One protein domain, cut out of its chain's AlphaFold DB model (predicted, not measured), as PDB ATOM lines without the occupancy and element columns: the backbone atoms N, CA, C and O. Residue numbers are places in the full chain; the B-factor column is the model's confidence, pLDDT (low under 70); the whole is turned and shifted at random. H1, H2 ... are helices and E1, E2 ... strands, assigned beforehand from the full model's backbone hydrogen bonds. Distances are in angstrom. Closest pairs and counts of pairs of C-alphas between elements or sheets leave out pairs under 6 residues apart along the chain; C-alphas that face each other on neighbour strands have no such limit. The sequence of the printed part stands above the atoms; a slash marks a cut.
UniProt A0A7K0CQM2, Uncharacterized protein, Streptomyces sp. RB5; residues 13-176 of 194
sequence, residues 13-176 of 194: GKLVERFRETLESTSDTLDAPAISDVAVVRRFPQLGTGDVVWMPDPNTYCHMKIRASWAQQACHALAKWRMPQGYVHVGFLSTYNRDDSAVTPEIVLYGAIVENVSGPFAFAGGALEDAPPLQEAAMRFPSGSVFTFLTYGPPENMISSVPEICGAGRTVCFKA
ATOM      1  N   GLY A  13      21.800 -45.864  15.917       93.00
ATOM      2  CA  GLY A  13      21.580 -46.347  14.545       93.00
ATOM      3  C   GLY A  13      22.539 -45.746  13.511       93.00
ATOM      4  O   GLY A  13      23.160 -46.489  12.752       93.00
ATOM      5  N   LYS A  14      22.749 -44.420  13.540       94.75
ATOM      6  CA  LYS A  14      23.696 -43.758  12.625       94.75
ATOM      7  C   LYS A  14      25.156 -44.100  12.931       94.75
ATOM      8  O   LYS A  14      25.978 -44.138  12.024       94.75
ATOM      9  N   LEU A  15      25.491 -44.353  14.197       94.25
ATOM     10  CA  LEU A  15      26.844 -44.746  14.592       94.25
ATOM     11  C   LEU A  15      27.145 -46.175  14.123       94.25
ATOM     12  O   LEU A  15      28.228 -46.428  13.612       94.25
ATOM     13  N   VAL A  16      26.165 -47.079  14.228       95.06
ATOM     14  CA  VAL A  16      26.254 -48.455  13.717       95.06
ATOM     15  C   VAL A  16      26.418 -48.476  12.198       95.06
ATOM     16  O   VAL A  16      27.234 -49.241  11.693       95.06
ATOM     17  N   GLU A  17      25.664 -47.648  11.471       94.06
ATOM     18  CA  GLU A  17      25.793 -47.509  10.013       94.06
ATOM     19  C   GLU A  17      27.230 -47.134   9.632       94.06
ATOM     20  O   GLU A  17      27.893 -47.882   8.919       94.06
ATOM     21  N   ARG A  18      27.759 -46.055  10.218       93.38
ATOM     22  CA  ARG A  18      29.116 -45.582   9.916       93.38
ATOM     23  C   ARG A  18      30.211 -46.544  10.357       93.38
ATOM     24  O   ARG A  18      31.235 -46.656   9.687       93.38
ATOM     25  N   PHE A  19      30.003 -47.241  11.469       93.12
ATOM     26  CA  PHE A  19      30.901 -48.299  11.922       93.12
ATOM     27  C   PHE A  19      31.023 -49.412  10.875       93.12
ATOM     28  O   PHE A  19      32.134 -49.804  10.526       93.12
ATOM     29  N   ARG A  20      29.894 -49.876  10.326       91.75
ATOM     30  CA  ARG A  20      29.876 -50.912   9.284       91.75
ATOM     31  C   ARG A  20      30.512 -50.439   7.984       91.75
ATOM     32  O   ARG A  20      31.395 -51.120   7.486       91.75
ATOM     33  N   GLU A  21      30.138 -49.256   7.498       90.06
ATOM     34  CA  GLU A  21      30.732 -48.659   6.289       90.06
ATOM     35  C   GLU A  21      32.263 -48.547   6.406       90.06
ATOM     36  O   GLU A  21      33.008 -48.829   5.465       90.06
ATOM     37  N   THR A  22      32.752 -48.166   7.588       88.19
ATOM     38  CA  THR A  22      34.193 -48.064   7.847       88.19
ATOM     39  C   THR A  22      34.859 -49.441   7.875       88.19
ATOM     40  O   THR A  22      35.929 -49.607   7.297       88.19
ATOM     41  N   LEU A  23      34.248 -50.449   8.506       87.44
ATOM     42  CA  LEU A  23      34.780 -51.816   8.488       87.44
ATOM     43  C   LEU A  23      34.843 -52.389   7.070       87.44
ATOM     44  O   LEU A  23      35.860 -52.958   6.689       87.44
ATOM     45  N   GLU A  24      33.783 -52.211   6.283       84.69
ATOM     46  CA  GLU A  24      33.707 -52.696   4.900       84.69
ATOM     47  C   GLU A  24      34.757 -52.039   3.998       84.69
ATOM     48  O   GLU A  24      35.309 -52.689   3.116       84.69
ATOM     49  N   SER A  25      35.072 -50.763   4.234       80.88
ATOM     50  CA  SER A  25      36.076 -50.029   3.453       80.88
ATOM     51  C   SER A  25      37.524 -50.275   3.885       80.88
ATOM     52  O   SER A  25      38.436 -49.933   3.133       80.88
ATOM     53  N   THR A  26      37.759 -50.842   5.073       72.31
ATOM     54  CA  THR A  26      39.111 -51.024   5.637       72.31
ATOM     55  C   THR A  26      39.523 -52.480   5.845       72.31
ATOM     56  O   THR A  26      40.711 -52.744   6.037       72.31
ATOM     57  N   SER A  27      38.587 -53.433   5.813       60.78
ATOM     58  CA  SER A  27      38.879 -54.838   6.099       60.78
ATOM     59  C   SER A  27      39.074 -55.658   4.827       60.78
ATOM     60  O   SER A  27      38.117 -56.157   4.246       60.78
ATOM     61  N   ASP A  28      40.333 -55.879   4.451       53.53
ATOM     62  CA  ASP A  28      40.694 -56.954   3.516       53.53
ATOM     63  C   ASP A  28      40.882 -58.314   4.231       53.53
ATOM     64  O   ASP A  28      41.032 -59.337   3.566       53.53
ATOM     65  N   THR A  29      40.928 -58.371   5.576       50.00
ATOM     66  CA  THR A  29      41.458 -59.566   6.286       50.00
ATOM     67  C   THR A  29      40.948 -59.862   7.709       50.00
ATOM     68  O   THR A  29      41.378 -60.864   8.283       50.00
ATOM     69  N   LEU A  30      40.039 -59.080   8.304       57.56
ATOM     70  CA  LEU A  30      39.469 -59.386   9.630       57.56
ATOM     71  C   LEU A  30      37.954 -59.590   9.542       57.56
ATOM     72  O   LEU A  30      37.243 -58.722   9.029       57.56
ATOM     73  N   ASP A  31      37.464 -60.711  10.082       70.75
ATOM     74  CA  ASP A  31      36.030 -60.943  10.267       70.75
ATOM     75  C   ASP A  31      35.440 -59.776  11.068       70.75
ATOM     76  O   ASP A  31      35.875 -59.472  12.183       70.75
ATOM     77  N   ALA A  32      34.467 -59.085  10.474       79.75
ATOM     78  CA  ALA A  32      33.799 -57.969  11.123       79.75
ATOM     79  C   ALA A  32      33.141 -58.447  12.434       79.75
ATOM     80  O   ALA A  32      32.442 -59.466  12.425       79.75
ATOM     81  N   PRO A  33      33.321 -57.734  13.564       87.00
ATOM     82  CA  PRO A  33      32.707 -58.131  14.822       87.00
ATOM     83  C   PRO A  33      31.181 -58.090  14.714       87.00
ATOM     84  O   PRO A  33      30.597 -57.200  14.084       87.00
ATOM     85  N   ALA A  34      30.512 -59.019  15.397       87.00
ATOM     86  CA  ALA A  34      29.080 -58.899  15.609       87.00
ATOM     87  C   ALA A  34      28.791 -57.598  16.375       87.00
ATOM     88  O   ALA A  34      29.496 -57.248  17.317       87.00
ATOM     89  N   ILE A  35      27.721 -56.886  16.015       88.38
ATOM     90  CA  ILE A  35      27.337 -55.621  16.675       88.38
ATOM     91  C   ILE A  35      27.102 -55.803  18.184       88.38
ATOM     92  O   ILE A  35      27.309 -54.866  18.953       88.38
ATOM     93  N   SER A  36      26.700 -57.001  18.617       86.44
ATOM     94  CA  SER A  36      26.564 -57.360  20.034       86.44
ATOM     95  C   SER A  36      27.883 -57.337  20.810       86.44
ATOM     96  O   SER A  36      27.854 -57.199  22.031       86.44
ATOM     97  N   ASP A  37      29.010 -57.441  20.108       87.25
ATOM     98  CA  ASP A  37      30.350 -57.608  20.674       87.25
ATOM     99  C   ASP A  37      31.161 -56.303  20.590       87.25
ATOM    100  O   ASP A  37      32.373 -56.285  20.809       87.25
ATOM    101  N   VAL A  38      30.488 -55.198  20.253       88.88
ATOM    102  CA  VAL A  38      31.076 -53.865  20.126       88.88
ATOM    103  C   VAL A  38      30.574 -52.980  21.256       88.88
ATOM    104  O   VAL A  38      29.374 -52.723  21.379       88.88
ATOM    105  N   ALA A  39      31.498 -52.466  22.062       88.88
ATOM    106  CA  ALA A  39      31.213 -51.489  23.100       88.88
ATOM    107  C   ALA A  39      31.330 -50.064  22.551       88.88
ATOM    108  O   ALA A  39      32.322 -49.694  21.929       88.88
ATOM    109  N   VAL A  40      30.331 -49.237  22.841       90.19
ATOM    110  CA  VAL A  40      30.365 -47.786  22.665       90.19
ATOM    111  C   VAL A  40      31.030 -47.174  23.889       90.19
ATOM    112  O   VAL A  40      30.426 -47.068  24.957       90.19
ATOM    113  N   VAL A  41      32.281 -46.755  23.719       85.94
ATOM    114  CA  VAL A  41      33.078 -46.148  24.790       85.94
ATOM    115  C   VAL A  41      32.683 -44.695  24.999       85.94
ATOM    116  O   VAL A  41      32.620 -44.224  26.132       85.94
ATOM    117  N   ARG A  42      32.381 -43.989  23.904       85.50
ATOM    118  CA  ARG A  42      31.977 -42.587  23.950       85.50
ATOM    119  C   ARG A  42      31.016 -42.253  22.825       85.50
ATOM    120  O   ARG A  42      31.216 -42.649  21.681       85.50
ATOM    121  N   ARG A  43      29.989 -41.478  23.162       86.69
ATOM    122  CA  ARG A  43      29.063 -40.858  22.206       86.69
ATOM    123  C   ARG A  43      29.383 -39.376  22.139       86.69
ATOM    124  O   ARG A  43      29.496 -38.738  23.187       86.69
ATOM    125  N   PHE A  44      29.527 -38.840  20.935       82.81
ATOM    126  CA  PHE A  44      29.709 -37.403  20.740       82.81
ATOM    127  C   PHE A  44      28.385 -36.741  20.330       82.81
ATOM    128  O   PHE A  44      27.458 -37.438  19.909       82.81
ATOM    129  N   PRO A  45      28.254 -35.409  20.489       82.19
ATOM    130  CA  PRO A  45      27.009 -34.707  20.190       82.19
ATOM    131  C   PRO A  45      26.535 -34.846  18.736       82.19
ATOM    132  O   PRO A  45      25.327 -34.861  18.499       82.19
ATOM    133  N   GLN A  46      27.447 -34.961  17.760       84.38
ATOM    134  CA  GLN A  46      27.043 -35.146  16.366       84.38
ATOM    135  C   GLN A  46      26.518 -36.568  16.124       84.38
ATOM    136  O   GLN A  46      27.128 -37.564  16.522       84.38
ATOM    137  N   LEU A  47      25.399 -36.677  15.406       88.31
ATOM    138  CA  LEU A  47      24.810 -37.971  15.070       88.31
ATOM    139  C   LEU A  47      25.791 -38.844  14.282       88.31
ATOM    140  O   LEU A  47      26.411 -38.411  13.313       88.31
ATOM    141  N   GLY A  48      25.899 -40.106  14.694       89.44
ATOM    142  CA  GLY A  48      26.796 -41.066  14.060       89.44
ATOM    143  C   GLY A  48      28.272 -40.864  14.376       89.44
ATOM    144  O   GLY A  48      29.106 -41.411  13.666       89.44
ATOM    145  N   THR A  49      28.609 -40.090  15.409       88.94
ATOM    146  CA  THR A  49      29.992 -39.913  15.863       88.94
ATOM    147  C   THR A  49      30.188 -40.498  17.257       88.94
ATOM    148  O   THR A  49      29.293 -40.483  18.106       88.94
ATOM    149  N   GLY A  50      31.361 -41.076  17.483       88.12
ATOM    150  CA  GLY A  50      31.645 -41.824  18.697       88.12
ATOM    151  C   GLY A  50      32.978 -42.547  18.627       88.12
ATOM    152  O   GLY A  50      33.629 -42.581  17.582       88.12
ATOM    153  N   ASP A  51      33.348 -43.134  19.755       86.94
ATOM    154  CA  ASP A  51      34.454 -44.076  19.850       86.94
ATOM    155  C   ASP A  51      33.884 -45.436  20.262       86.94
ATOM    156  O   ASP A  51      33.122 -45.544  21.232       86.94
ATOM    157  N   VAL A  52      34.241 -46.470  19.506       89.19
ATOM    158  CA  VAL A  52      33.802 -47.848  19.741       89.19
ATOM    159  C   VAL A  52      34.998 -48.779  19.843       89.19
ATOM    160  O   VAL A  52      36.051 -48.514  19.263       89.19
ATOM    161  N   VAL A  53      34.837 -49.871  20.583       87.31
ATOM    162  CA  VAL A  53      35.879 -50.881  20.791       87.31
ATOM    163  C   VAL A  53      35.305 -52.285  20.705       87.31
ATOM    164  O   VAL A  53      34.161 -52.530  21.085       87.31
ATOM    165  N   TRP A  54      36.122 -53.216  20.229       88.12
ATOM    166  CA  TRP A  54      35.826 -54.645  20.228       88.12
ATOM    167  C   TRP A  54      37.111 -55.441  20.436       88.12
ATOM    168  O   TRP A  54      38.213 -54.901  20.338       88.12
ATOM    169  N   MET A  55      36.982 -56.731  20.725       85.06
ATOM    170  CA  MET A  55      38.121 -57.631  20.879       85.06
ATOM    171  C   MET A  55      37.978 -58.798  19.905       85.06
ATOM    172  O   MET A  55      37.132 -59.659  20.148       85.06
ATOM    173  N   PRO A  56      38.753 -58.839  18.804       84.19
ATOM    174  CA  PRO A  56      38.702 -59.968  17.873       84.19
ATOM    175  C   PRO A  56      39.239 -61.262  18.502       84.19
ATOM    176  O   PRO A  56      38.828 -62.355  18.126       84.19
ATOM    177  N   ASP A  57      40.132 -61.146  19.486       84.62
ATOM    178  CA  ASP A  57      40.681 -62.265  20.241       84.62
ATOM    179  C   ASP A  57      41.021 -61.827  21.683       84.62
ATOM    180  O   ASP A  57      41.019 -60.631  21.984       84.62
ATOM    181  N   PRO A  58      41.315 -62.756  22.615       81.25
ATOM    182  CA  PRO A  58      41.570 -62.410  24.014       81.25
ATOM    183  C   PRO A  58      42.770 -61.489  24.253       81.25
ATOM    184  O   PRO A  58      42.889 -60.947  25.344       81.25
ATOM    185  N   ASN A  59      43.687 -61.335  23.301       82.25
ATOM    186  CA  ASN A  59      44.921 -60.567  23.441       82.25
ATOM    187  C   ASN A  59      44.988 -59.363  22.509       82.25
ATOM    188  O   ASN A  59      46.011 -58.688  22.499       82.25
ATOM    189  N   THR A  60      43.922 -59.063  21.776       82.88
ATOM    190  CA  THR A  60      43.868 -57.913  20.881       82.88
ATOM    191  C   THR A  60      42.597 -57.139  21.161       82.88
ATOM    192  O   THR A  60      41.515 -57.714  21.248       82.88
ATOM    193  N   TYR A  61      42.711 -55.819  21.276       83.88
ATOM    194  CA  TYR A  61      41.551 -54.944  21.192       83.88
ATOM    195  C   TYR A  61      41.687 -54.049  19.970       83.88
ATOM    196  O   TYR A  61      42.776 -53.592  19.628       83.88
ATOM    197  N   CYS A  62      40.572 -53.792  19.315       86.00
ATOM    198  CA  CYS A  62      40.467 -52.829  18.242       86.00
ATOM    199  C   CYS A  62      39.608 -51.665  18.711       86.00
ATOM    200  O   CYS A  62      38.645 -51.843  19.460       86.00
ATOM    201  N   HIS A  63      39.972 -50.468  18.276       85.25
ATOM    202  CA  HIS A  63      39.199 -49.264  18.486       85.25
ATOM    203  C   HIS A  63      38.917 -48.605  17.142       85.25
ATOM    204  O   HIS A  63      39.735 -48.660  16.220       85.25
ATOM    205  N   MET A  64      37.765 -47.957  17.047       87.25
ATOM    206  CA  MET A  64      37.422 -47.128  15.908       87.25
ATOM    207  C   MET A  64      36.917 -45.775  16.384       87.25
ATOM    208  O   MET A  64      35.999 -45.681  17.201       87.25
ATOM    209  N   LYS A  65      37.536 -44.730  15.842       87.31
ATOM    210  CA  LYS A  65      37.134 -43.337  15.999       87.31
ATOM    211  C   LYS A  65      36.266 -42.975  14.816       87.31
ATOM    212  O   LYS A  65      36.726 -43.058  13.681       87.31
ATOM    213  N   ILE A  66      35.038 -42.552  15.069       88.44
ATOM    214  CA  ILE A  66      34.122 -42.096  14.025       88.44
ATOM    215  C   ILE A  66      33.839 -40.618  14.283       88.44
ATOM    216  O   ILE A  66      33.320 -40.243  15.339       88.44
ATOM    217  N   ARG A  67      34.220 -39.764  13.333       87.50
ATOM    218  CA  ARG A  67      34.036 -38.304  13.348       87.50
ATOM    219  C   ARG A  67      33.231 -37.867  12.143       87.50
ATOM    220  O   ARG A  67      33.085 -38.627  11.196       87.50
ATOM    221  N   ALA A  68      32.689 -36.651  12.153       84.50
ATOM    222  CA  ALA A  68      31.791 -36.169  11.099       84.50
ATOM    223  C   ALA A  68      32.338 -36.411   9.676       84.50
ATOM    224  O   ALA A  68      31.624 -36.961   8.844       84.50
ATOM    225  N   SER A  69      33.615 -36.104   9.436       82.44
ATOM    226  CA  SER A  69      34.251 -36.180   8.113       82.44
ATOM    227  C   SER A  69      35.194 -37.367   7.897       82.44
ATOM    228  O   SER A  69      35.599 -37.606   6.763       82.44
ATOM    229  N   TRP A  70      35.557 -38.115   8.941       83.38
ATOM    230  CA  TRP A  70      36.526 -39.210   8.836       83.38
ATOM    231  C   TRP A  70      36.252 -40.319   9.849       83.38
ATOM    232  O   TRP A  70      35.568 -40.115  10.855       83.38
ATOM    233  N   ALA A  71      36.800 -41.498   9.585       85.19
ATOM    234  CA  ALA A  71      36.857 -42.584  10.544       85.19
ATOM    235  C   ALA A  71      38.243 -43.234  10.504       85.19
ATOM    236  O   ALA A  71      38.894 -43.256   9.462       85.19
ATOM    237  N   GLN A  72      38.709 -43.718  11.650       83.19
ATOM    238  CA  GLN A  72      40.002 -44.383  11.778       83.19
ATOM    239  C   GLN A  72      39.850 -45.610  12.658       83.19
ATOM    240  O   GLN A  72      39.253 -45.532  13.731       83.19
ATOM    241  N   GLN A  73      40.440 -46.715  12.221       84.88
ATOM    242  CA  GLN A  73      40.539 -47.952  12.980       84.88
ATOM    243  C   GLN A  73      41.994 -48.220  13.355       84.88
ATOM    244  O   GLN A  73      42.892 -48.039  12.534       84.88
ATOM    245  N   ALA A  74      42.215 -48.725  14.567       82.62
ATOM    246  CA  ALA A  74      43.474 -49.359  14.930       82.62
ATOM    247  C   ALA A  74      43.248 -50.513  15.909       82.62
ATOM    248  O   ALA A  74      42.334 -50.485  16.734       82.62
ATOM    249  N   CYS A  75      44.105 -51.527  15.816       83.88
ATOM    250  CA  CYS A  75      44.111 -52.680  16.704       83.88
ATOM    251  C   CYS A  75      45.436 -52.753  17.457       83.88
ATOM    252  O   CYS A  75      46.494 -52.452  16.908       83.88
ATOM    253  N   HIS A  76      45.367 -53.160  18.718       80.56
ATOM    254  CA  HIS A  76      46.484 -53.144  19.647       80.56
ATOM    255  C   HIS A  76      46.544 -54.459  20.415       80.56
ATOM    256  O   HIS A  76      45.532 -54.962  20.911       80.56
ATOM    257  N   ALA A  77      47.758 -54.987  20.541       82.00
ATOM    258  CA  ALA A  77      48.021 -56.149  21.364       82.00
ATOM    259  C   ALA A  77      48.000 -55.768  22.853       82.00
ATOM    260  O   ALA A  77      48.635 -54.805  23.282       82.00
ATOM    261  N   LEU A  78      47.301 -56.564  23.649       78.31
ATOM    262  CA  LEU A  78      47.395 -56.582  25.099       78.31
ATOM    263  C   LEU A  78      48.608 -57.420  25.524       78.31
ATOM    264  O   LEU A  78      49.028 -58.344  24.822       78.31
ATOM    265  N   ALA A  79      49.155 -57.145  26.709       74.12
ATOM    266  CA  ALA A  79      50.275 -57.919  27.229       74.12
ATOM    267  C   ALA A  79      49.916 -59.416  27.338       74.12
ATOM    268  O   ALA A  79      48.903 -59.793  27.936       74.12
ATOM    269  N   LYS A  80      50.780 -60.273  26.778       67.31
ATOM    270  CA  LYS A  80      50.587 -61.733  26.710       67.31
ATOM    271  C   LYS A  80      50.581 -62.414  28.086       67.31
ATOM    272  O   LYS A  80      49.926 -63.433  28.259       67.31
ATOM    273  N   TRP A  81      51.306 -61.855  29.057       64.94
ATOM    274  CA  TRP A  81      51.495 -62.417  30.405       64.94
ATOM    275  C   TRP A  81      50.822 -61.578  31.492       64.94
ATOM    276  O   TRP A  81      51.360 -61.397  32.582       64.94
ATOM    277  N   ARG A  82      49.661 -61.003  31.177       72.19
ATOM    278  CA  ARG A  82      48.929 -60.170  32.127       72.19
ATOM    279  C   ARG A  82      48.231 -61.003  33.197       72.19
ATOM    280  O   ARG A  82      47.756 -62.106  32.931       72.19
ATOM    281  N   MET A  83      48.157 -60.461  34.412       61.88
ATOM    282  CA  MET A  83      47.334 -61.058  35.457       61.88
ATOM    283  C   MET A  83      45.857 -60.925  35.059       61.88
ATOM    284  O   MET A  83      45.428 -59.812  34.757       61.88
ATOM    285  N   PRO A  84      45.068 -62.015  35.083       59.28
ATOM    286  CA  PRO A  84      43.669 -61.978  34.658       59.28
ATOM    287  C   PRO A  84      42.795 -61.009  35.458       59.28
ATOM    288  O   PRO A  84      41.720 -60.652  34.995       59.28
ATOM    289  N   GLN A  85      43.206 -60.617  36.665       62.34
ATOM    290  CA  GLN A  85      42.503 -59.638  37.490       62.34
ATOM    291  C   GLN A  85      43.388 -58.411  37.687       62.34
ATOM    292  O   GLN A  85      44.520 -58.534  38.152       62.34
ATOM    293  N   GLY A  86      42.857 -57.233  37.354       60.53
ATOM    294  CA  GLY A  86      43.518 -55.961  37.649       60.53
ATOM    295  C   GLY A  86      44.640 -55.573  36.687       60.53
ATOM    296  O   GLY A  86      45.383 -54.642  36.987       60.53
ATOM    297  N   TYR A  87      44.761 -56.232  35.529       73.56
ATOM    298  CA  TYR A  87      45.580 -55.691  34.445       73.56
ATOM    299  C   TYR A  87      45.007 -54.353  33.989       73.56
ATOM    300  O   TYR A  87      43.813 -54.263  33.693       73.56
ATOM    301  N   VAL A  88      45.879 -53.349  33.910       75.69
ATOM    302  CA  VAL A  88      45.563 -52.022  33.395       75.69
ATOM    303  C   VAL A  88      46.502 -51.704  32.242       75.69
ATOM    304  O   VAL A  88      47.721 -51.768  32.393       75.69
ATOM    305  N   HIS A  89      45.934 -51.315  31.107       76.75
ATOM    306  CA  HIS A  89      46.678 -50.673  30.029       76.75
ATOM    307  C   HIS A  89      46.205 -49.231  29.882       76.75
ATOM    308  O   HIS A  89      45.015 -49.026  29.657       76.75
ATOM    309  N   VAL A  90      47.121 -48.267  30.003       71.25
ATOM    310  CA  VAL A  90      46.866 -46.839  29.772       71.25
ATOM    311  C   VAL A  90      47.519 -46.424  28.463       71.25
ATOM    312  O   VAL A  90      48.716 -46.641  28.261       71.25
ATOM    313  N   GLY A  91      46.734 -45.792  27.602       68.00
ATOM    314  CA  GLY A  91      47.197 -45.200  26.359       68.00
ATOM    315  C   GLY A  91      46.456 -43.904  26.078       68.00
ATOM    316  O   GLY A  91      45.526 -43.524  26.794       68.00
ATOM    317  N   PHE A  92      46.816 -43.236  24.992       65.69
ATOM    318  CA  PHE A  92      45.862 -42.312  24.398       65.69
ATOM    319  C   PHE A  92      44.686 -43.143  23.862       65.69
ATOM    320  O   PHE A  92      44.788 -44.350  23.670       65.69
ATOM    321  N   LEU A  93      43.516 -42.556  23.695       66.75
ATOM    322  CA  LEU A  93      42.437 -43.236  22.985       66.75
ATOM    323  C   LEU A  93      42.044 -42.401  21.803       66.75
ATOM    324  O   LEU A  93      41.997 -42.904  20.690       66.75
ATOM    325  N   SER A  94      41.778 -41.126  22.044       63.47
ATOM    326  CA  SER A  94      41.121 -40.298  21.064       63.47
ATOM    327  C   SER A  94      41.437 -38.842  21.270       63.47
ATOM    328  O   SER A  94      42.041 -38.428  22.254       63.47
ATOM    329  N   THR A  95      40.972 -38.070  20.321       63.09
ATOM    330  CA  THR A  95      40.942 -36.634  20.399       63.09
ATOM    331  C   THR A  95      39.537 -36.162  20.047       63.09
ATOM    332  O   THR A  95      38.830 -36.814  19.262       63.09
ATOM    333  N   TYR A  96      39.070 -35.082  20.671       61.25
ATOM    334  CA  TYR A  96      37.789 -34.488  20.301       61.25
ATOM    335  C   TYR A  96      37.819 -32.967  20.379       61.25
ATOM    336  O   TYR A  96      38.386 -32.387  21.303       61.25
ATOM    337  N   ASN A  97      37.149 -32.328  19.426       57.72
ATOM    338  CA  ASN A  97      36.900 -30.895  19.477       57.72
ATOM    339  C   ASN A  97      35.666 -30.648  20.343       57.72
ATOM    340  O   ASN A  97      34.611 -31.246  20.120       57.72
ATOM    341  N   ARG A  98      35.822 -29.804  21.368       55.59
ATOM    342  CA  ARG A  98      34.739 -29.450  22.300       55.59
ATOM    343  C   ARG A  98      33.604 -28.719  21.589       55.59
ATOM    344  O   ARG A  98      32.444 -29.025  21.842       55.59
ATOM    345  N   ASP A  99      33.975 -27.845  20.663       50.84
ATOM    346  CA  ASP A  99      33.095 -27.154  19.738       50.84
ATOM    347  C   ASP A  99      33.560 -27.521  18.330       50.84
ATOM    348  O   ASP A  99      34.757 -27.540  18.071       50.84
ATOM    349  N   ASP A 100      32.650 -27.828  17.413       51.53
ATOM    350  CA  ASP A 100      32.918 -28.298  16.037       51.53
ATOM    351  C   ASP A 100      33.637 -27.260  15.134       51.53
ATOM    352  O   ASP A 100      33.531 -27.275  13.910       51.53
ATOM    353  N   SER A 101      34.336 -26.296  15.738       44.59
ATOM    354  CA  SER A 101      35.169 -25.308  15.076       44.59
ATOM    355  C   SER A 101      36.569 -25.878  14.853       44.59
ATOM    356  O   SER A 101      37.185 -26.439  15.758       44.59
ATOM    357  N   ALA A 102      37.126 -25.652  13.664       48.19
ATOM    358  CA  ALA A 102      38.514 -25.984  13.332       48.19
ATOM    359  C   ALA A 102      39.566 -25.176  14.139       48.19
ATOM    360  O   ALA A 102      40.750 -25.233  13.825       48.19
ATOM    361  N   VAL A 103      39.135 -24.380  15.125       45.22
ATOM    362  CA  VAL A 103      39.941 -23.369  15.830       45.22
ATOM    363  C   VAL A 103      40.065 -23.668  17.330       45.22
ATOM    364  O   VAL A 103      40.982 -23.171  17.978       45.22
ATOM    365  N   THR A 104      39.184 -24.490  17.904       47.59
ATOM    366  CA  THR A 104      39.287 -24.904  19.311       47.59
ATOM    367  C   THR A 104      40.316 -26.019  19.483       47.59
ATOM    368  O   THR A 104      40.324 -26.944  18.671       47.59
ATOM    369  N   PRO A 105      41.165 -25.963  20.528       53.06
ATOM    370  CA  PRO A 105      42.181 -26.976  20.752       53.06
ATOM    371  C   PRO A 105      41.531 -28.345  20.944       53.06
ATOM    372  O   PRO A 105      40.554 -28.516  21.677       53.06
ATOM    373  N   GLU A 106      42.096 -29.310  20.241       64.00
ATOM    374  CA  GLU A 106      41.691 -30.698  20.261       64.00
ATOM    375  C   GLU A 106      41.976 -31.290  21.657       64.00
ATOM    376  O   GLU A 106      43.118 -31.320  22.117       64.00
ATOM    377  N   ILE A 107      40.936 -31.730  22.375       67.62
ATOM    378  CA  ILE A 107      41.100 -32.311  23.710       67.62
ATOM    379  C   ILE A 107      41.586 -33.746  23.552       67.62
ATOM    380  O   ILE A 107      40.881 -34.601  23.006       67.62
ATOM    381  N   VAL A 108      42.775 -34.017  24.084       71.69
ATOM    382  CA  VAL A 108      43.346 -35.361  24.156       71.69
ATOM    383  C   VAL A 108      42.597 -36.181  25.207       71.69
ATOM    384  O   VAL A 108      42.571 -35.842  26.390       71.69
ATOM    385  N   LEU A 109      41.999 -37.285  24.769       75.12
ATOM    386  CA  LEU A 109      41.401 -38.298  25.626       75.12
ATOM    387  C   LEU A 109      42.366 -39.464  25.794       75.12
ATOM    388  O   LEU A 109      42.803 -40.088  24.826       75.12
ATOM    389  N   TYR A 110      42.627 -39.791  27.049       80.06
ATOM    390  CA  TYR A 110      43.297 -41.008  27.468       80.06
ATOM    391  C   TYR A 110      42.281 -42.143  27.583       80.06
ATOM    392  O   TYR A 110      41.097 -41.926  27.866       80.06
ATOM    393  N   GLY A 111      42.764 -43.356  27.344       81.62
ATOM    394  CA  GLY A 111      42.037 -44.601  27.516       81.62
ATOM    395  C   GLY A 111      42.710 -45.463  28.570       81.62
ATOM    396  O   GLY A 111      43.935 -45.564  28.590       81.62
ATOM    397  N   ALA A 112      41.923 -46.122  29.418       82.62
ATOM    398  CA  ALA A 112      42.410 -47.257  30.192       82.62
ATOM    399  C   ALA A 112      41.552 -48.498  29.956       82.62
ATOM    400  O   ALA A 112      40.332 -48.402  29.852       82.62
ATOM    401  N   ILE A 113      42.190 -49.663  29.883       85.00
ATOM    402  CA  ILE A 113      41.526 -50.964  29.783       85.00
ATOM    403  C   ILE A 113      41.795 -51.720  31.071       85.00
ATOM    404  O   ILE A 113      42.958 -51.961  31.388       85.00
ATOM    405  N   VAL A 114      40.737 -52.109  31.782       85.38
ATOM    406  CA  VAL A 114      40.824 -52.902  33.011       85.38
ATOM    407  C   VAL A 114      40.170 -54.262  32.805       85.38
ATOM    408  O   VAL A 114      38.992 -54.340  32.451       85.38
ATOM    409  N   GLU A 115      40.921 -55.338  33.031       84.69
ATOM    410  CA  GLU A 115      40.417 -56.709  32.884       84.69
ATOM    411  C   GLU A 115      39.825 -57.262  34.193       84.69
ATOM    412  O   GLU A 115      40.408 -57.147  35.275       84.69
ATOM    413  N   ASN A 116      38.652 -57.891  34.065       81.69
ATOM    414  CA  ASN A 116      37.864 -58.586  35.088       81.69
ATOM    415  C   ASN A 116      37.529 -57.768  36.343       81.69
ATOM    416  O   ASN A 116      37.218 -58.329  37.394       81.69
ATOM    417  N   VAL A 117      37.521 -56.443  36.217       80.25
ATOM    418  CA  VAL A 117      37.065 -55.509  37.250       80.25
ATOM    419  C   VAL A 117      36.131 -54.501  36.602       80.25
ATOM    420  O   VAL A 117      36.432 -53.983  35.528       80.25
ATOM    421  N   SER A 118      34.994 -54.226  37.242       75.94
ATOM    422  CA  SER A 118      34.003 -53.265  36.763       75.94
ATOM    423  C   SER A 118      33.513 -52.339  37.871       75.94
ATOM    424  O   SER A 118      33.269 -52.777  38.995       75.94
ATOM    425  N   GLY A 119      33.308 -51.073  37.500       66.94
ATOM    426  CA  GLY A 119      32.535 -50.092  38.250       66.94
ATOM    427  C   GLY A 119      33.102 -49.604  39.589       66.94
ATOM    428  O   GLY A 119      34.004 -50.179  40.199       66.94
ATOM    429  N   PRO A 120      32.478 -48.515  40.057       84.25
ATOM    430  CA  PRO A 120      32.837 -47.195  39.570       84.25
ATOM    431  C   PRO A 120      34.326 -46.928  39.812       84.25
ATOM    432  O   PRO A 120      34.848 -47.121  40.912       84.25
ATOM    433  N   PHE A 121      34.983 -46.463  38.767       87.69
ATOM    434  CA  PHE A 121      36.286 -45.845  38.806       87.69
ATOM    435  C   PHE A 121      36.140 -44.338  39.029       87.69
ATOM    436  O   PHE A 121      35.233 -43.676  38.533       87.69
ATOM    437  N   ALA A 122      37.056 -43.774  39.804       89.56
ATOM    438  CA  ALA A 122      37.120 -42.340  40.031       89.56
ATOM    439  C   ALA A 122      38.564 -41.908  40.255       89.56
ATOM    440  O   ALA A 122      39.396 -42.698  40.705       89.56
ATOM    441  N   PHE A 123      38.846 -40.635  39.990       88.00
ATOM    442  CA  PHE A 123      40.106 -40.032  40.398       88.00
ATOM    443  C   PHE A 123      40.246 -40.087  41.928       88.00
ATOM    444  O   PHE A 123      39.353 -39.675  42.677       88.00
ATOM    445  N   ALA A 124      41.369 -40.620  42.402       82.44
ATOM    446  CA  ALA A 124      41.724 -40.646  43.809       82.44
ATOM    447  C   ALA A 124      42.005 -39.208  44.260       82.44
ATOM    448  O   ALA A 124      42.995 -38.604  43.859       82.44
ATOM    449  N   GLY A 125      41.102 -38.656  45.069       78.44
ATOM    450  CA  GLY A 125      41.118 -37.241  45.456       78.44
ATOM    451  C   GLY A 125      39.880 -36.462  45.010       78.44
ATOM    452  O   GLY A 125      39.680 -35.348  45.478       78.44
ATOM    453  N   GLY A 126      39.009 -37.068  44.197       79.12
ATOM    454  CA  GLY A 126      37.779 -36.444  43.711       79.12
ATOM    455  C   GLY A 126      37.884 -35.998  42.256       79.12
ATOM    456  O   GLY A 126      38.898 -36.213  41.597       79.12
ATOM    457  N   ALA A 127      36.799 -35.423  41.737       77.62
ATOM    458  CA  ALA A 127      36.764 -34.924  40.368       77.62
ATOM    459  C   ALA A 127      37.835 -33.845  40.159       77.62
ATOM    460  O   ALA A 127      38.010 -32.967  41.002       77.62
ATOM    461  N   LEU A 128      38.532 -33.918  39.027       80.88
ATOM    462  CA  LEU A 128      39.466 -32.878  38.614       80.88
ATOM    463  C   LEU A 128      38.665 -31.722  38.008       80.88
ATOM    464  O   LEU A 128      37.843 -31.949  37.117       80.88
ATOM    465  N   GLU A 129      38.895 -30.505  38.496       80.88
ATOM    466  CA  GLU A 129      38.306 -29.299  37.906       80.88
ATOM    467  C   GLU A 129      38.738 -29.161  36.441       80.88
ATOM    468  O   GLU A 129      39.864 -29.503  36.080       80.88
ATOM    469  N   ASP A 130      37.814 -28.716  35.589       78.00
ATOM    470  CA  ASP A 130      38.008 -28.503  34.147       78.00
ATOM    471  C   ASP A 130      38.431 -29.733  33.318       78.00
ATOM    472  O   ASP A 130      38.636 -29.627  32.108       78.00
ATOM    473  N   ALA A 131      38.493 -30.927  33.914       78.44
ATOM    474  CA  ALA A 131      38.715 -32.167  33.181       78.44
ATOM    475  C   ALA A 131      37.402 -32.713  32.588       78.44
ATOM    476  O   ALA A 131      36.346 -32.659  33.232       78.44
ATOM    477  N   PRO A 132      37.436 -33.323  31.386       77.75
ATOM    478  CA  PRO A 132      36.315 -34.112  30.896       77.75
ATOM    479  C   PRO A 132      35.934 -35.204  31.907       77.75
ATOM    480  O   PRO A 132      36.826 -35.840  32.479       77.75
ATOM    481  N   PRO A 133      34.632 -35.481  32.105       80.50
ATOM    482  CA  PRO A 133      34.207 -36.513  33.038       80.50
ATOM    483  C   PRO A 133      34.768 -37.871  32.619       80.50
ATOM    484  O   PRO A 133      34.758 -38.213  31.430       80.50
ATOM    485  N   LEU A 134      35.211 -38.643  33.613       84.56
ATOM    486  CA  LEU A 134      35.581 -40.038  33.425       84.56
ATOM    487  C   LEU A 134      34.340 -40.808  32.954       84.56
ATOM    488  O   LEU A 134      33.305 -40.799  33.619       84.56
ATOM    489  N   GLN A 135      34.436 -41.434  31.784       85.44
ATOM    490  CA  GLN A 135      33.391 -42.299  31.247       85.44
ATOM    491  C   GLN A 135      33.839 -43.748  31.315       85.44
ATOM    492  O   GLN A 135      35.000 -44.055  31.052       85.44
ATOM    493  N   GLU A 136      32.893 -44.628  31.621       86.88
ATOM    494  CA  GLU A 136      33.127 -46.059  31.745       86.88
ATOM    495  C   GLU A 136      32.240 -46.819  30.776       86.88
ATOM    496  O   GLU A 136      31.031 -46.594  30.697       86.88
ATOM    497  N   ALA A 137      32.845 -47.771  30.088       84.56
ATOM    498  CA  ALA A 137      32.167 -48.714  29.231       84.56
ATOM    499  C   ALA A 137      32.648 -50.114  29.593       84.56
ATOM    500  O   ALA A 137      33.761 -50.501  29.256       84.56
ATOM    501  N   ALA A 138      31.814 -50.880  30.293       86.12
ATOM    502  CA  ALA A 138      32.108 -52.273  30.596       86.12
ATOM    503  C   ALA A 138      31.310 -53.215  29.691       86.12
ATOM    504  O   ALA A 138      30.106 -53.045  29.471       86.12
ATOM    505  N   MET A 139      32.004 -54.227  29.178       82.38
ATOM    506  CA  MET A 139      31.442 -55.257  28.316       82.38
ATOM    507  C   MET A 139      32.038 -56.616  28.669       82.38
ATOM    508  O   MET A 139      33.221 -56.739  28.986       82.38
ATOM    509  N   ARG A 140      31.194 -57.649  28.627       84.06
ATOM    510  CA  ARG A 140      31.640 -59.040  28.655       84.06
ATOM    511  C   ARG A 140      31.830 -59.494  27.216       84.06
ATOM    512  O   ARG A 140      30.872 -59.458  26.452       84.06
ATOM    513  N   PHE A 141      33.038 -59.923  26.880       74.81
ATOM    514  CA  PHE A 141      33.355 -60.425  25.545       74.81
ATOM    515  C   PHE A 141      33.107 -61.936  25.451       74.81
ATOM    516  O   PHE A 141      33.050 -62.605  26.490       74.81
ATOM    517  N   PRO A 142      32.989 -62.507  24.234       71.69
ATOM    518  CA  PRO A 142      32.771 -63.944  24.036       71.69
ATOM    519  C   PRO A 142      33.809 -64.849  24.715       71.69
ATOM    520  O   PRO A 142      33.495 -65.975  25.091       71.69
ATOM    521  N   SER A 143      35.024 -64.344  24.952       70.44
ATOM    522  CA  SER A 143      36.070 -65.022  25.731       70.44
ATOM    523  C   SER A 143      35.701 -65.268  27.204       70.44
ATOM    524  O   SER A 143      36.403 -65.995  27.902       70.44
ATOM    525  N   GLY A 144      34.625 -64.655  27.699       75.56
ATOM    526  CA  GLY A 144      34.171 -64.725  29.085       75.56
ATOM    527  C   GLY A 144      34.742 -63.623  29.977       75.56
ATOM    528  O   GLY A 144      34.121 -63.316  31.001       75.56
ATOM    529  N   SER A 145      35.849 -62.986  29.578       79.50
ATOM    530  CA  SER A 145      36.433 -61.842  30.285       79.50
ATOM    531  C   SER A 145      35.511 -60.624  30.231       79.50
ATOM    532  O   SER A 145      34.856 -60.340  29.222       79.50
ATOM    533  N   VAL A 146      35.477 -59.880  31.334       85.12
ATOM    534  CA  VAL A 146      34.878 -58.544  31.376       85.12
ATOM    535  C   VAL A 146      35.994 -57.533  31.195       85.12
ATOM    536  O   VAL A 146      36.967 -57.571  31.939       85.12
ATOM    537  N   PHE A 147      35.846 -56.617  30.248       84.50
ATOM    538  CA  PHE A 147      36.753 -55.486  30.108       84.50
ATOM    539  C   PHE A 147      35.996 -54.197  30.386       84.50
ATOM    540  O   PHE A 147      34.895 -53.987  29.871       84.50
ATOM    541  N   THR A 148      36.602 -53.347  31.207       87.06
ATOM    542  CA  THR A 148      36.139 -51.988  31.467       87.06
ATOM    543  C   THR A 148      37.057 -51.021  30.741       87.06
ATOM    544  O   THR A 148      38.248 -50.949  31.035       87.06
ATOM    545  N   PHE A 149      36.493 -50.284  29.796       85.81
ATOM    546  CA  PHE A 149      37.149 -49.196  29.089       85.81
ATOM    547  C   PHE A 149      36.825 -47.889  29.799       85.81
ATOM    548  O   PHE A 149      35.658 -47.569  30.026       85.81
ATOM    549  N   LEU A 150      37.858 -47.138  30.147       86.88
ATOM    550  CA  LEU A 150      37.758 -45.835  30.786       86.88
ATOM    551  C   LEU A 150      38.226 -44.779  29.795       86.88
ATOM    552  O   LEU A 150      39.266 -44.967  29.169       86.88
ATOM    553  N   THR A 151      37.498 -43.669  29.677       84.38
ATOM    554  CA  THR A 151      37.974 -42.483  28.948       84.38
ATOM    555  C   THR A 151      37.947 -41.258  29.825       84.38
ATOM    556  O   THR A 151      36.989 -41.034  30.560       84.38
ATOM    557  N   TYR A 152      39.012 -40.475  29.758       85.12
ATOM    558  CA  TYR A 152      39.211 -39.295  30.590       85.12
ATOM    559  C   TYR A 152      40.201 -38.352  29.899       85.12
ATOM    560  O   TYR A 152      40.937 -38.762  29.005       85.12
ATOM    561  N   GLY A 153      40.198 -37.079  30.277       80.38
ATOM    562  CA  GLY A 153      41.153 -36.092  29.773       80.38
ATOM    563  C   GLY A 153      41.943 -35.464  30.919       80.38
ATOM    564  O   GLY A 153      41.476 -35.500  32.062       80.38
ATOM    565  N   PRO A 154      43.128 -34.900  30.643       76.88
ATOM    566  CA  PRO A 154      43.814 -34.063  31.612       76.88
ATOM    567  C   PRO A 154      43.042 -32.743  31.793       76.88
ATOM    568  O   PRO A 154      42.361 -32.302  30.862       76.88
ATOM    569  N   PRO A 155      43.136 -32.095  32.965       74.31
ATOM    570  CA  PRO A 155      42.677 -30.718  33.116       74.31
ATOM    571  C   PRO A 155      43.556 -29.772  32.279       74.31
ATOM    572  O   PRO A 155      44.739 -30.048  32.073       74.31
ATOM    573  N   GLU A 156      43.000 -28.641  31.829       69.56
ATOM    574  CA  GLU A 156      43.693 -27.689  30.935       69.56
ATOM    575  C   GLU A 156      45.031 -27.182  31.507       69.56
ATOM    576  O   GLU A 156      45.990 -26.984  30.764       69.56
ATOM    577  N   ASN A 157      45.131 -27.040  32.834       65.81
ATOM    578  CA  ASN A 157      46.309 -26.516  33.533       65.81
ATOM    579  C   ASN A 157      47.002 -27.574  34.404       65.81
ATOM    580  O   ASN A 157      47.352 -27.322  35.561       65.81
ATOM    581  N   MET A 158      47.182 -28.790  33.884       70.12
ATOM    582  CA  MET A 158      47.826 -29.863  34.642       70.12
ATOM    583  C   MET A 158      49.325 -29.581  34.886       70.12
ATOM    584  O   MET A 158      50.161 -29.838  34.027       70.12
ATOM    585  N   ILE A 159      49.667 -29.058  36.071       52.97
ATOM    586  CA  ILE A 159      51.047 -28.660  36.441       52.97
ATOM    587  C   ILE A 159      51.635 -29.537  37.572       52.97
ATOM    588  O   ILE A 159      52.825 -29.459  37.868       52.97
ATOM    589  N   SER A 160      50.850 -30.421  38.203       59.25
ATOM    590  CA  SER A 160      51.334 -31.260  39.315       59.25
ATOM    591  C   SER A 160      50.852 -32.714  39.258       59.25
ATOM    592  O   SER A 160      50.119 -33.083  38.342       59.25
ATOM    593  N   SER A 161      51.357 -33.516  40.210       65.12
ATOM    594  CA  SER A 161      51.307 -34.984  40.339       65.12
ATOM    595  C   SER A 161      50.242 -35.700  39.513       65.12
ATOM    596  O   SER A 161      49.056 -35.394  39.621       65.12
ATOM    597  N   VAL A 162      50.668 -36.728  38.773       73.06
ATOM    598  CA  VAL A 162      49.774 -37.606  38.009       73.06
ATOM    599  C   VAL A 162      48.739 -38.227  38.961       73.06
ATOM    600  O   VAL A 162      49.131 -39.003  39.836       73.06
ATOM    601  N   PRO A 163      47.441 -37.891  38.835       84.38
ATOM    602  CA  PRO A 163      46.414 -38.408  39.718       84.38
ATOM    603  C   PRO A 163      46.228 -39.902  39.463       84.38
ATOM    604  O   PRO A 163      46.415 -40.395  38.346       84.38
ATOM    605  N   GLU A 164      45.841 -40.630  40.503       89.25
ATOM    606  CA  GLU A 164      45.436 -42.023  40.352       89.25
ATOM    607  C   GLU A 164      43.958 -42.096  39.973       89.25
ATOM    608  O   GLU A 164      43.157 -41.274  40.409       89.25
ATOM    609  N   ILE A 165      43.581 -43.114  39.213       88.25
ATOM    610  CA  ILE A 165      42.204 -43.570  39.071       88.25
ATOM    611  C   ILE A 165      42.097 -44.891  39.824       88.25
ATOM    612  O   ILE A 165      42.919 -45.787  39.637       88.25
ATOM    613  N   CYS A 166      41.081 -45.016  40.672       88.75
ATOM    614  CA  CYS A 166      40.838 -46.204  41.479       88.75
ATOM    615  C   CYS A 166      39.415 -46.718  41.288       88.75
ATOM    616  O   CYS A 166      38.475 -45.927  41.249       88.75
ATOM    617  N   GLY A 167      39.261 -48.041  41.237       86.81
ATOM    618  CA  GLY A 167      37.964 -48.707  41.345       86.81
ATOM    619  C   GLY A 167      37.427 -48.689  42.778       86.81
ATOM    620  O   GLY A 167      38.146 -48.370  43.737       86.81
ATOM    621  N   ALA A 168      36.161 -49.073  42.950       81.75
ATOM    622  CA  ALA A 168      35.539 -49.163  44.268       81.75
ATOM    623  C   ALA A 168      36.347 -50.050  45.232       81.75
ATOM    624  O   ALA A 168      36.820 -51.132  44.886       81.75
ATOM    625  N   GLY A 169      36.525 -49.571  46.466       79.94
ATOM    626  CA  GLY A 169      37.336 -50.262  47.471       79.94
ATOM    627  C   GLY A 169      38.840 -50.287  47.170       79.94
ATOM    628  O   GLY A 169      39.565 -50.984  47.871       79.94
ATOM    629  N   ARG A 170      39.313 -49.531  46.163       81.81
ATOM    630  CA  ARG A 170      40.728 -49.443  45.751       81.81
ATOM    631  C   ARG A 170      41.350 -50.799  45.389       81.81
ATOM    632  O   ARG A 170      42.551 -50.990  45.548       81.81
ATOM    633  N   THR A 171      40.545 -51.741  44.899       81.25
ATOM    634  CA  THR A 171      41.023 -53.066  44.454       81.25
ATOM    635  C   THR A 171      41.942 -52.973  43.237       81.25
ATOM    636  O   THR A 171      42.852 -53.781  43.088       81.25
ATOM    637  N   VAL A 172      41.723 -51.960  42.396       85.00
ATOM    638  CA  VAL A 172      42.592 -51.558  41.289       85.00
ATOM    639  C   VAL A 172      42.799 -50.054  41.391       85.00
ATOM    640  O   VAL A 172      41.821 -49.313  41.482       85.00
ATOM    641  N   CYS A 173      44.053 -49.616  41.356       86.62
ATOM    642  CA  CYS A 173      44.446 -48.217  41.239       86.62
ATOM    643  C   CYS A 173      45.586 -48.114  40.229       86.62
ATOM    644  O   CYS A 173      46.473 -48.966  40.207       86.62
ATOM    645  N   PHE A 174      45.561 -47.082  39.399       86.06
ATOM    646  CA  PHE A 174      46.609 -46.819  38.422       86.06
ATOM    647  C   PHE A 174      46.766 -45.319  38.219       86.06
ATOM    648  O   PHE A 174      45.826 -44.552  38.418       86.06
ATOM    649  N   LYS A 175      47.952 -44.887  37.804       85.88
ATOM    650  CA  LYS A 175      48.208 -43.485  37.476       85.88
ATOM    651  C   LYS A 175      47.573 -43.151  36.127       85.88
ATOM    652  O   LYS A 175      47.862 -43.810  35.135       85.88
ATOM    653  N   ALA A 176      46.726 -42.126  36.091       80.94
ATOM    654  CA  ALA A 176      45.879 -41.814  34.941       80.94
ATOM    655  C   ALA A 176      46.670 -41.475  33.665       80.94
ATOM    656  O   ALA A 176      46.254 -41.817  32.572       80.94
TER     657      ALA A 176
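Overview. This is residues 13 to 176 of the 194 residues of an uncharacterized protein of Streptomyces sp. RB5 (UniProt A0A7K0CQM2). Two four-stranded antiparallel sheets make a sandwich, close together where E1 meets E7 and open where E4 and E5 stand apart; helix H1 crosses the outside of the first sheet. Beyond the second sheet, on the side away from H1, the small hairpin of E9 and E10 lies with part of the long E6 to E7 link. The printed part has 164 residues, with one named helix and then ten named strands; the sheet orders are E1 E2 E3 E4, a meander in which each strand is the antiparallel neighbour of the one before, and E5 E6 E8 E7. The class is mostly strand, with 78 residues, under half, in named elements. The whole is compact, radius of gyration of the C-alphas 16.1 A, and flat, spanning 44 by 43 by 23 A.

Arrangement. E5, residues 88 to 96, and E6, 107 to 115, form a hairpin, with N 93 and O 109 2.8 A apart. E6 pairs with E8, residues 146 to 152, where N 112 and O 150 are 2.9 A apart. E8 forms a hairpin with E7, residues 135 to 140; N 137 and O 149 are 2.8 A apart. This strongly twisted sheet faces a second strongly twisted one: E1, 39 to 43, E2, 50 to 57, E3, 60 to 66, and E4, 71 to 77. Its N and O pairs include N 41 and O 51 at 2.9 A, N 62 and O 54 at 2.8 A, and N 63 and O 74 at 2.8 A. The two best planes are 38 degrees apart. The closest C-alphas of E1 and E7, Val 41 and Ala 137, are 5.2 A apart. H1, residues 13 to 26, is on the sheet of E1 to E4 at a height over the sheet of 9.2 A, across the strands at 64 degrees to E3 on the local plane. Its closest C-alpha pair with E4 is Thr 22 and Ala 71, 6.7 A. Every O i to N i+4 pair in H1 is within hydrogen-bond range. E9, 164 to 166, and E10, 173 to 175, form a hairpin, with N 165 and O 174 2.8 A apart.

Along the chain. H1 begins at C-alpha 13 (21.580, -46.347, 14.545) and is 20.2 A long. E2 measures 22.4 A, E4 20.6 A, E5 23.2 A and E6 26.1 A. E10 ends at C-alpha 175 (48.208, -43.485, 37.476).

Size, cuts and confidence. The farthest C-alphas, Asp 28 and Gly 125, are 46.3 A apart. The printed part has no cut. The links H1 to E1, E6 to E7 and E8 to E9 are long. Mean pLDDT of the printed part is 78.6; 33 residues are under 70, among them 91 to 107.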